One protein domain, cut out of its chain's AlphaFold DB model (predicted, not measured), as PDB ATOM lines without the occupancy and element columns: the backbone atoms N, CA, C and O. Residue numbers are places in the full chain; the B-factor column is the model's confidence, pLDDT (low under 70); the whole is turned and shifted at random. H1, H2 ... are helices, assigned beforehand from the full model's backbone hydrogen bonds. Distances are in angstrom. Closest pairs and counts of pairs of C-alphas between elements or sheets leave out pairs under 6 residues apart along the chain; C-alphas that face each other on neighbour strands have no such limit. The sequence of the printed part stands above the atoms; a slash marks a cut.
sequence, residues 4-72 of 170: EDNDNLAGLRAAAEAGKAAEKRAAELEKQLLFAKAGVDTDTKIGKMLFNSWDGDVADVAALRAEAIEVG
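Overview. This is residues 4 to 72 of the 170 residues of an uncharacterized protein of Rhodocyclaceae bacterium (UniProt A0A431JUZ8). One long helix, H1, makes the length, and at its far end two short helices, H2 and H3, and their links gather into a small head; residues 4 to 26 of H1 stick out free. The 69 printed residues hold three named helices in the order H1, H2, H3 and are all helix by class; the whole is extended, radius of gyration of the C-alphas 17.5 A, spanning 59 by 22 by 16 A.

Along the chain. Find C-alpha 4 at (-67.074, -4.883, 39.511); from there H1, residues 4 to 37, runs 48.9 A. H2 is residues 45 to 53, 12.2 A; H3 is residues 61 to 70, 14.3 A, ending at (-33.040, -29.281, -1.867).

Arrangement. Look at Leu 34 and Val 61: H1 and H3 touch only at their ends, with these closest C-alphas 6.4 A apart, at a steep tilt of 58 degrees. H2 is close but not clearly touching H1, closest C-alphas Phe 35 and Phe 51, 7.4 A. In H1, H2 and H3 every O i to N i+4 pair is within hydrogen-bond range.

Size, cuts and confidence. The printed part has no cut, and both links are short. Mean pLDDT of the printed part is 71.9; look for values under 70 at residues 4 to 9 and 55 to 61, among others.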
ATOM      1  N   GLU A   4     -66.907  -3.463  39.859       58.78
ATOM      2  CA  GLU A   4     -67.074  -4.883  39.511       58.78
ATOM      3  C   GLU A   4     -67.222  -5.146  37.997       58.78
ATOM      4  O   GLU A   4     -66.736  -6.160  37.497       58.78
ATOM      5  N   ASP A   5     -67.825  -4.223  37.236       56.09
ATOM      6  CA  ASP A   5     -67.911  -4.327  35.767       56.09
ATOM      7  C   ASP A   5     -66.534  -4.152  35.109       56.09
ATOM      8  O   ASP A   5     -66.245  -4.762  34.079       56.09
ATOM      9  N   ASN A   6     -65.665  -3.328  35.705       60.19
ATOM     10  CA  ASN A   6     -64.323  -3.057  35.191       60.19
ATOM     11  C   ASN A   6     -63.367  -4.233  35.460       60.19
ATOM     12  O   ASN A   6     -62.588  -4.594  34.577       60.19
ATOM     13  N   ASP A   7     -63.479  -4.873  36.630       63.41
ATOM     14  CA  ASP A   7     -62.707  -6.074  36.980       63.41
ATOM     15  C   ASP A   7     -63.088  -7.287  36.116       63.41
ATOM     16  O   ASP A   7     -62.208  -8.000  35.627       63.41
ATOM     17  N   ASN A   8     -64.380  -7.487  35.820       69.38
ATOM     18  CA  ASN A   8     -64.813  -8.535  34.886       69.38
ATOM     19  C   ASN A   8     -64.309  -8.288  33.453       69.38
ATOM     20  O   ASN A   8     -63.891  -9.224  32.767       69.38
ATOM     21  N   LEU A   9     -64.290  -7.032  32.997       66.69
ATOM     22  CA  LEU A   9     -63.742  -6.655  31.688       66.69
ATOM     23  C   LEU A   9     -62.223  -6.855  31.610       66.69
ATOM     24  O   LEU A   9     -61.707  -7.263  30.564       66.69
ATOM     25  N   ALA A  10     -61.502  -6.591  32.699       72.56
ATOM     26  CA  ALA A  10     -60.072  -6.862  32.804       72.56
ATOM     27  C   ALA A  10     -59.781  -8.374  32.805       72.56
ATOM     28  O   ALA A  10     -58.902  -8.823  32.068       72.56
ATOM     29  N   GLY A  11     -60.566  -9.166  33.543       72.56
ATOM     30  CA  GLY A  11     -60.461 -10.628  33.573       72.56
ATOM     31  C   GLY A  11     -60.737 -11.280  32.216       72.56
ATOM     32  O   GLY A  11     -59.978 -12.146  31.778       72.56
ATOM     33  N   LEU A  12     -61.761 -10.815  31.494       73.75
ATOM     34  CA  LEU A  12     -62.076 -11.293  30.143       73.75
ATOM     35  C   LEU A  12     -60.972 -10.960  29.129       73.75
ATOM     36  O   LEU A  12     -60.640 -11.798  28.292       73.75
ATOM     37  N   ARG A  13     -60.359  -9.772  29.214       71.12
ATOM     38  CA  ARG A  13     -59.209  -9.412  28.364       71.12
ATOM     39  C   ARG A  13     -57.969 -10.242  28.685       71.12
ATOM     40  O   ARG A  13     -57.305 -10.698  27.762       71.12
ATOM     41  N   ALA A  14     -57.682 -10.476  29.965       75.38
ATOM     42  CA  ALA A  14     -56.569 -11.326  30.380       75.38
ATOM     43  C   ALA A  14     -56.752 -12.779  29.908       75.38
ATOM     44  O   ALA A  14     -55.805 -13.390  29.418       75.38
ATOM     45  N   ALA A  15     -57.974 -13.312  29.983       71.38
ATOM     46  CA  ALA A  15     -58.302 -14.639  29.466       71.38
ATOM     47  C   ALA A  15     -58.180 -14.718  27.934       71.38
ATOM     48  O   ALA A  15     -57.657 -15.700  27.411       71.38
ATOM     49  N   ALA A  16     -58.604 -13.675  27.211       72.62
ATOM     50  CA  ALA A  16     -58.454 -13.601  25.759       72.62
ATOM     51  C   ALA A  16     -56.978 -13.524  25.325       72.62
ATOM     52  O   ALA A  16     -56.573 -14.228  24.402       72.62
ATOM     53  N   GLU A  17     -56.153 -12.728  26.012       72.62
ATOM     54  CA  GLU A  17     -54.704 -12.668  25.773       72.62
ATOM     55  C   GLU A  17     -54.019 -14.005  26.095       72.62
ATOM     56  O   GLU A  17     -53.182 -14.473  25.322       72.62
ATOM     57  N   ALA A  18     -54.414 -14.674  27.184       72.19
ATOM     58  CA  ALA A  18     -53.908 -16.002  27.530       72.19
ATOM     59  C   ALA A  18     -54.296 -17.065  26.488       72.19
ATOM     60  O   ALA A  18     -53.454 -17.878  26.107       72.19
ATOM     61  N   GLY A  19     -55.534 -17.029  25.982       68.38
ATOM     62  CA  GLY A  19     -55.993 -17.900  24.896       68.38
ATOM     63  C   GLY A  19     -55.194 -17.678  23.613       68.38
ATOM     64  O   GLY A  19     -54.654 -18.622  23.046       68.38
ATOM     65  N   LYS A  20     -54.994 -16.417  23.223       73.31
ATOM     66  CA  LYS A  20     -54.209 -16.048  22.036       73.31
ATOM     67  C   LYS A  20     -52.727 -16.423  22.168       73.31
ATOM     68  O   LYS A  20     -52.084 -16.793  21.187       73.31
ATOM     69  N   ALA A  21     -52.168 -16.343  23.375       71.00
ATOM     70  CA  ALA A  21     -50.813 -16.807  23.664       71.00
ATOM     71  C   ALA A  21     -50.703 -18.341  23.617       71.00
ATOM     72  O   ALA A  21     -49.701 -18.865  23.128       71.00
ATOM     73  N   ALA A  22     -51.723 -19.061  24.089       68.19
ATOM     74  CA  ALA A  22     -51.786 -20.517  24.012       68.19
ATOM     75  C   ALA A  22     -51.919 -21.007  22.563       68.19
ATOM     76  O   ALA A  22     -51.195 -21.918  22.173       68.19
ATOM     77  N   GLU A  23     -52.755 -20.361  21.749       69.50
ATOM     78  CA  GLU A  23     -52.903 -20.663  20.318       69.50
ATOM     79  C   GLU A  23     -51.593 -20.455  19.553       69.50
ATOM     80  O   GLU A  23     -51.184 -21.320  18.781       69.50
ATOM     81  N   LYS A  24     -50.877 -19.354  19.816       73.94
ATOM     82  CA  LYS A  24     -49.557 -19.117  19.212       73.94
ATOM     83  C   LYS A  24     -48.552 -20.207  19.573       73.94
ATOM     84  O   LYS A  24     -47.837 -20.684  18.701       73.94
ATOM     85  N   ARG A  25     -48.513 -20.620  20.844       72.00
ATOM     86  CA  ARG A  25     -47.625 -21.704  21.290       72.00
ATOM     87  C   ARG A  25     -48.015 -23.049  20.691       72.00
ATOM     88  O   ARG A  25     -47.126 -23.818  20.352       72.00
ATOM     89  N   ALA A  26     -49.310 -23.326  20.549       72.19
ATOM     90  CA  ALA A  26     -49.791 -24.543  19.906       72.19
ATOM     91  C   ALA A  26     -49.348 -24.595  18.437       72.19
ATOM     92  O   ALA A  26     -48.728 -25.574  18.037       72.19
ATOM     93  N   ALA A  27     -49.547 -23.511  17.683       73.19
ATOM     94  CA  ALA A  27     -49.112 -23.421  16.290       73.19
ATOM     95  C   ALA A  27     -47.583 -23.548  16.136       73.19
ATOM     96  O   ALA A  27     -47.089 -24.210  15.223       73.19
ATOM     97  N   GLU A  28     -46.813 -22.946  17.046       73.69
ATOM     98  CA  GLU A  28     -45.349 -23.028  17.026       73.69
ATOM     99  C   GLU A  28     -44.848 -24.448  17.343       73.69
ATOM    100  O   GLU A  28     -43.953 -24.957  16.668       73.69
ATOM    101  N   LEU A  29     -45.471 -25.123  18.315       77.06
ATOM    102  CA  LEU A  29     -45.182 -26.520  18.651       77.06
ATOM    103  C   LEU A  29     -45.579 -27.474  17.519       77.06
ATOM    104  O   LEU A  29     -44.823 -28.390  17.203       77.06
ATOM    105  N   GLU A  30     -46.727 -27.257  16.880       75.56
ATOM    106  CA  GLU A  30     -47.163 -28.036  15.716       75.56
ATOM    107  C   GLU A  30     -46.163 -27.913  14.561       75.56
ATOM    108  O   GLU A  30     -45.774 -28.925  13.973       75.56
ATOM    109  N   LYS A  31     -45.657 -26.700  14.304       75.62
ATOM    110  CA  LYS A  31     -44.594 -26.470  13.321       75.62
ATOM    111  C   LYS A  31     -43.301 -27.190  13.707       75.62
ATOM    112  O   LYS A  31     -42.708 -27.862  12.869       75.62
ATOM    113  N   GLN A  32     -42.862 -27.114  14.962       75.94
ATOM    114  CA  GLN A  32     -41.656 -27.827  15.414       75.94
ATOM    115  C   GLN A  32     -41.788 -29.348  15.260       75.94
ATOM    116  O   GLN A  32     -40.868 -30.006  14.774       75.94
ATOM    117  N   LEU A  33     -42.951 -29.912  15.601       76.81
ATOM    118  CA  LEU A  33     -43.224 -31.337  15.417       76.81
ATOM    119  C   LEU A  33     -43.217 -31.743  13.941       76.81
ATOM    120  O   LEU A  33     -42.768 -32.843  13.615       76.81
ATOM    121  N   LEU A  34     -43.687 -30.872  13.048       76.38
ATOM    122  CA  LEU A  34     -43.658 -31.115  11.610       76.38
ATOM    123  C   LEU A  34     -42.225 -31.209  11.078       76.38
ATOM    124  O   LEU A  34     -41.893 -32.158  10.368       76.38
ATOM    125  N   PHE A  35     -41.372 -30.261  11.462       78.69
ATOM    126  CA  PHE A  35     -39.960 -30.242  11.083       78.69
ATOM    127  C   PHE A  35     -39.214 -31.463  11.616       78.69
ATOM    128  O   PHE A  35     -38.525 -32.142  10.853       78.69
ATOM    129  N   ALA A  36     -39.447 -31.820  12.881       77.69
ATOM    130  CA  ALA A  36     -38.911 -33.044  13.465       77.69
ATOM    131  C   ALA A  36     -39.385 -34.296  12.702       77.69
ATOM    132  O   ALA A  36     -38.595 -35.198  12.430       77.69
ATOM    133  N   LYS A  37     -40.659 -34.342  12.291       78.25
ATOM    134  CA  LYS A  37     -41.227 -35.452  11.507       78.25
ATOM    135  C   LYS A  37     -40.675 -35.525  10.081       78.25
ATOM    136  O   LYS A  37     -40.559 -36.621   9.539       78.25
ATOM    137  N   ALA A  38     -40.325 -34.389   9.482       72.56
ATOM    138  CA  ALA A  38     -39.618 -34.327   8.203       72.56
ATOM    139  C   ALA A  38     -38.124 -34.694   8.330       72.56
ATOM    140  O   ALA A  38     -37.444 -34.839   7.314       72.56
ATOM    141  N   GLY A  39     -37.622 -34.883   9.557       73.00
ATOM    142  CA  GLY A  39     -36.222 -35.187   9.845       73.00
ATOM    143  C   GLY A  39     -35.313 -33.958   9.825       73.00
ATOM    144  O   GLY A  39     -34.095 -34.111   9.809       73.00
ATOM    145  N   VAL A  40     -35.884 -32.752   9.805       78.19
ATOM    146  CA  VAL A  40     -35.136 -31.495   9.755       78.19
ATOM    147  C   VAL A  40     -34.694 -31.112  11.156       78.19
ATOM    148  O   VAL A  40     -35.518 -30.819  12.022       78.19
ATOM    149  N   ASP A  41     -33.382 -31.059  11.359       79.44
ATOM    150  CA  ASP A  41     -32.804 -30.562  12.601       79.44
ATOM    151  C   ASP A  41     -32.844 -29.024  12.633       79.44
ATOM    152  O   ASP A  41     -32.008 -28.337  12.035       79.44
ATOM    153  N   THR A  42     -33.827 -28.488  13.359       77.56
ATOM    154  CA  THR A  42     -34.034 -27.051  13.579       77.56
ATOM    155  C   THR A  42     -33.002 -26.406  14.500       77.56
ATOM    156  O   THR A  42     -33.088 -25.203  14.727       77.56
ATOM    157  N   ASP A  43     -32.021 -27.139  15.026       76.88
ATOM    158  CA  ASP A  43     -30.890 -26.551  15.747       76.88
ATOM    159  C   ASP A  43     -29.741 -26.155  14.815       76.88
ATOM    160  O   ASP A  43     -28.964 -25.241  15.135       76.88
ATOM    161  N   THR A  44     -29.684 -26.752  13.624       76.75
ATOM    162  CA  THR A  44     -28.700 -26.420  12.589       76.75
ATOM    163  C   THR A  44     -28.999 -25.075  11.925       76.75
ATOM    164  O   THR A  44     -30.140 -24.624  11.851       76.75
ATOM    165  N   LYS A  45     -27.971 -24.402  11.390       76.69
ATOM    166  CA  LYS A  45     -28.137 -23.094  10.724       76.69
ATOM    167  C   LYS A  45     -29.104 -23.159   9.532       76.69
ATOM    168  O   LYS A  45     -29.886 -22.233   9.341       76.69
ATOM    169  N   ILE A  46     -29.052 -24.247   8.762       73.12
ATOM    170  CA  ILE A  46     -29.918 -24.468   7.597       73.12
ATOM    171  C   ILE A  46     -31.335 -24.822   8.063       73.12
ATOM    172  O   ILE A  46     -32.292 -24.220   7.584       73.12
ATOM    173  N   GLY A  47     -31.479 -25.696   9.065       71.81
ATOM    174  CA  GLY A  47     -32.782 -26.030   9.643       71.81
ATOM    175  C   GLY A  47     -33.479 -24.842  10.307       71.81
ATOM    176  O   GLY A  47     -34.679 -24.674  10.124       71.81
ATOM    177  N   LYS A  48     -32.744 -23.951  10.990       80.06
ATOM    178  CA  LYS A  48     -33.274 -22.674  11.515       80.06
ATOM    179  C   LYS A  48     -33.740 -21.743  10.407       80.06
ATOM    180  O   LYS A  48     -34.744 -21.055  10.569       80.06
ATOM    181  N   MET A  49     -33.000 -21.687   9.300       77.38
ATOM    182  CA  MET A  49     -33.382 -20.866   8.154       77.38
ATOM    183  C   MET A  49     -34.676 -21.393   7.538       77.38
ATOM    184  O   MET A  49     -35.618 -20.619   7.419       77.38
ATOM    185  N   LEU A  50     -34.755 -22.702   7.279       78.56
ATOM    186  CA  LEU A  50     -35.952 -23.352   6.746       78.56
ATOM    187  C   LEU A  50     -37.144 -23.222   7.705       78.56
ATOM    188  O   LEU A  50     -38.244 -22.895   7.284       78.56
ATOM    189  N   PHE A  51     -36.930 -23.389   9.011       79.00
ATOM    190  CA  PHE A  51     -37.974 -23.216  10.025       79.00
ATOM    191  C   PHE A  51     -38.580 -21.810  10.015       79.00
ATOM    192  O   PHE A  51     -39.791 -21.651  10.174       79.00
ATOM    193  N   ASN A  52     -37.756 -20.788   9.792       79.69
ATOM    194  CA  ASN A  52     -38.215 -19.405   9.738       79.69
ATOM    195  C   ASN A  52     -38.770 -19.004   8.364       79.69
ATOM    196  O   ASN A  52     -39.659 -18.159   8.314       79.69
ATOM    197  N   SER A  53     -38.266 -19.581   7.268       77.12
ATOM    198  CA  SER A  53     -38.697 -19.254   5.901       77.12
ATOM    199  C   SER A  53     -39.874 -20.091   5.406       77.12
ATOM    200  O   SER A  53     -40.489 -19.729   4.409       77.12
ATOM    201  N   TRP A  54     -40.188 -21.202   6.075       70.69
ATOM    202  CA  TRP A  54     -41.283 -22.081   5.683       70.69
ATOM    203  C   TRP A  54     -42.640 -21.454   5.995       70.69
ATOM    204  O   TRP A  54     -43.020 -21.333   7.167       70.69
ATOM    205  N   ASP A  55     -43.350 -21.107   4.924       66.00
ATOM    206  CA  ASP A  55     -44.720 -20.570   4.904       66.00
ATOM    207  C   ASP A  55     -45.725 -21.582   4.304       66.00
ATOM    208  O   ASP A  55     -46.871 -21.257   4.007       66.00
ATOM    209  N   GLY A  56     -45.276 -22.824   4.076       62.81
ATOM    210  CA  GLY A  56     -46.095 -23.909   3.535       62.81
ATOM    211  C   GLY A  56     -47.078 -24.483   4.558       62.81
ATOM    212  O   GLY A  56     -46.870 -24.386   5.770       62.81
ATOM    213  N   ASP A  57     -48.141 -25.122   4.059       62.53
ATOM    214  CA  ASP A  57     -49.192 -25.724   4.885       62.53
ATOM    215  C   ASP A  57     -48.605 -26.743   5.880       62.53
ATOM    216  O   ASP A  57     -47.811 -27.620   5.525       62.53
ATOM    217  N   VAL A  58     -49.017 -26.636   7.146       57.44
ATOM    218  CA  VAL A  58     -48.517 -27.426   8.284       57.44
ATOM    219  C   VAL A  58     -48.893 -28.915   8.149       57.44
ATOM    220  O   VAL A  58     -48.427 -29.765   8.906       57.44
ATOM    221  N   ALA A  59     -49.718 -29.263   7.160       59.22
ATOM    222  CA  ALA A  59     -50.068 -30.635   6.821       59.22
ATOM    223  C   ALA A  59     -49.068 -31.337   5.878       59.22
ATOM    224  O   ALA A  59     -49.041 -32.573   5.851       59.22
ATOM    225  N   ASP A  60     -48.237 -30.606   5.123       68.44
ATOM    226  CA  ASP A  60     -47.464 -31.189   4.017       68.44
ATOM    227  C   ASP A  60     -46.011 -31.527   4.392       68.44
ATOM    228  O   ASP A  60     -45.033 -30.883   4.005       68.44
ATOM    229  N   VAL A  61     -45.876 -32.605   5.169       67.69
ATOM    230  CA  VAL A  61     -44.582 -33.179   5.583       67.69
ATOM    231  C   VAL A  61     -43.727 -33.571   4.368       67.69
ATOM    232  O   VAL A  61     -42.500 -33.525   4.436       67.69
ATOM    233  N   ALA A  62     -44.359 -34.006   3.273       70.50
ATOM    234  CA  ALA A  62     -43.663 -34.508   2.094       70.50
ATOM    235  C   ALA A  62     -43.028 -33.361   1.300       70.50
ATOM    236  O   ALA A  62     -41.860 -33.467   0.923       70.50
ATOM    237  N   ALA A  63     -43.758 -32.256   1.123       70.69
ATOM    238  CA  ALA A  63     -43.222 -31.034   0.533       70.69
ATOM    239  C   ALA A  63     -42.082 -30.449   1.381       70.69
ATOM    240  O   ALA A  63     -41.018 -30.146   0.844       70.69
ATOM    241  N   LEU A  64     -42.251 -30.391   2.711       73.25
ATOM    242  CA  LEU A  64     -41.203 -29.908   3.617       73.25
ATOM    243  C   LEU A  64     -39.932 -30.751   3.520       73.25
ATOM    244  O   LEU A  64     -38.827 -30.217   3.502       73.25
ATOM    245  N   ARG A  65     -40.079 -32.076   3.433       72.94
ATOM    246  CA  ARG A  65     -38.945 -32.984   3.266       72.94
ATOM    247  C   ARG A  65     -38.243 -32.770   1.925       72.94
ATOM    248  O   ARG A  65     -37.021 -32.755   1.887       72.94
ATOM    249  N   ALA A  66     -38.990 -32.593   0.837       74.69
ATOM    250  CA  ALA A  66     -38.413 -32.335  -0.481       74.69
ATOM    251  C   ALA A  66     -37.602 -31.029  -0.502       74.69
ATOM    252  O   ALA A  66     -36.453 -31.032  -0.941       74.69
ATOM    253  N   GLU A  67     -38.151 -29.949   0.056       69.75
ATOM    254  CA  GLU A  67     -37.454 -28.662   0.138       69.75
ATOM    255  C   GLU A  67     -36.243 -28.739   1.074       69.75
ATOM    256  O   GLU A  67     -35.166 -28.250   0.748       69.75
ATOM    257  N   ALA A  68     -36.369 -29.440   2.204       72.88
ATOM    258  CA  ALA A  68     -35.262 -29.668   3.125       72.88
ATOM    259  C   ALA A  68     -34.108 -30.475   2.501       72.88
ATOM    260  O   ALA A  68     -32.951 -30.248   2.856       72.88
ATOM    261  N   ILE A  69     -34.402 -31.391   1.571       74.12
ATOM    262  CA  ILE A  69     -33.393 -32.085   0.756       74.12
ATOM    263  C   ILE A  69     -32.735 -31.100  -0.217       74.12
ATOM    264  O   ILE A  69     -31.510 -31.069  -0.319       74.12
ATOM    265  N   GLU A  70     -33.527 -30.267  -0.896       69.56
ATOM    266  CA  GLU A  70     -33.040 -29.281  -1.867       69.56
ATOM    267  C   GLU A  70     -32.105 -28.243  -1.229       69.56
ATOM    268  O   GLU A  70     -31.048 -27.929  -1.777       69.56
ATOM    269  N   VAL A  71     -32.439 -27.764  -0.026       68.25
ATOM    270  CA  VAL A  71     -31.599 -26.812   0.721       68.25
ATOM    271  C   VAL A  71     -30.463 -27.479   1.507       68.25
ATOM    272  O   VAL A  71     -29.690 -26.792   2.177       68.25
ATOM    273  N   GLY A  72     -30.349 -28.809   1.451       69.00
ATOM    274  CA  GLY A  72     -29.314 -29.577   2.149       69.00
ATOM    275  C   GLY A  72     -29.465 -29.606   3.674       69.00
ATOM    276  O   GLY A  72     -28.491 -29.859   4.382       69.00
TER     277      GLY A  72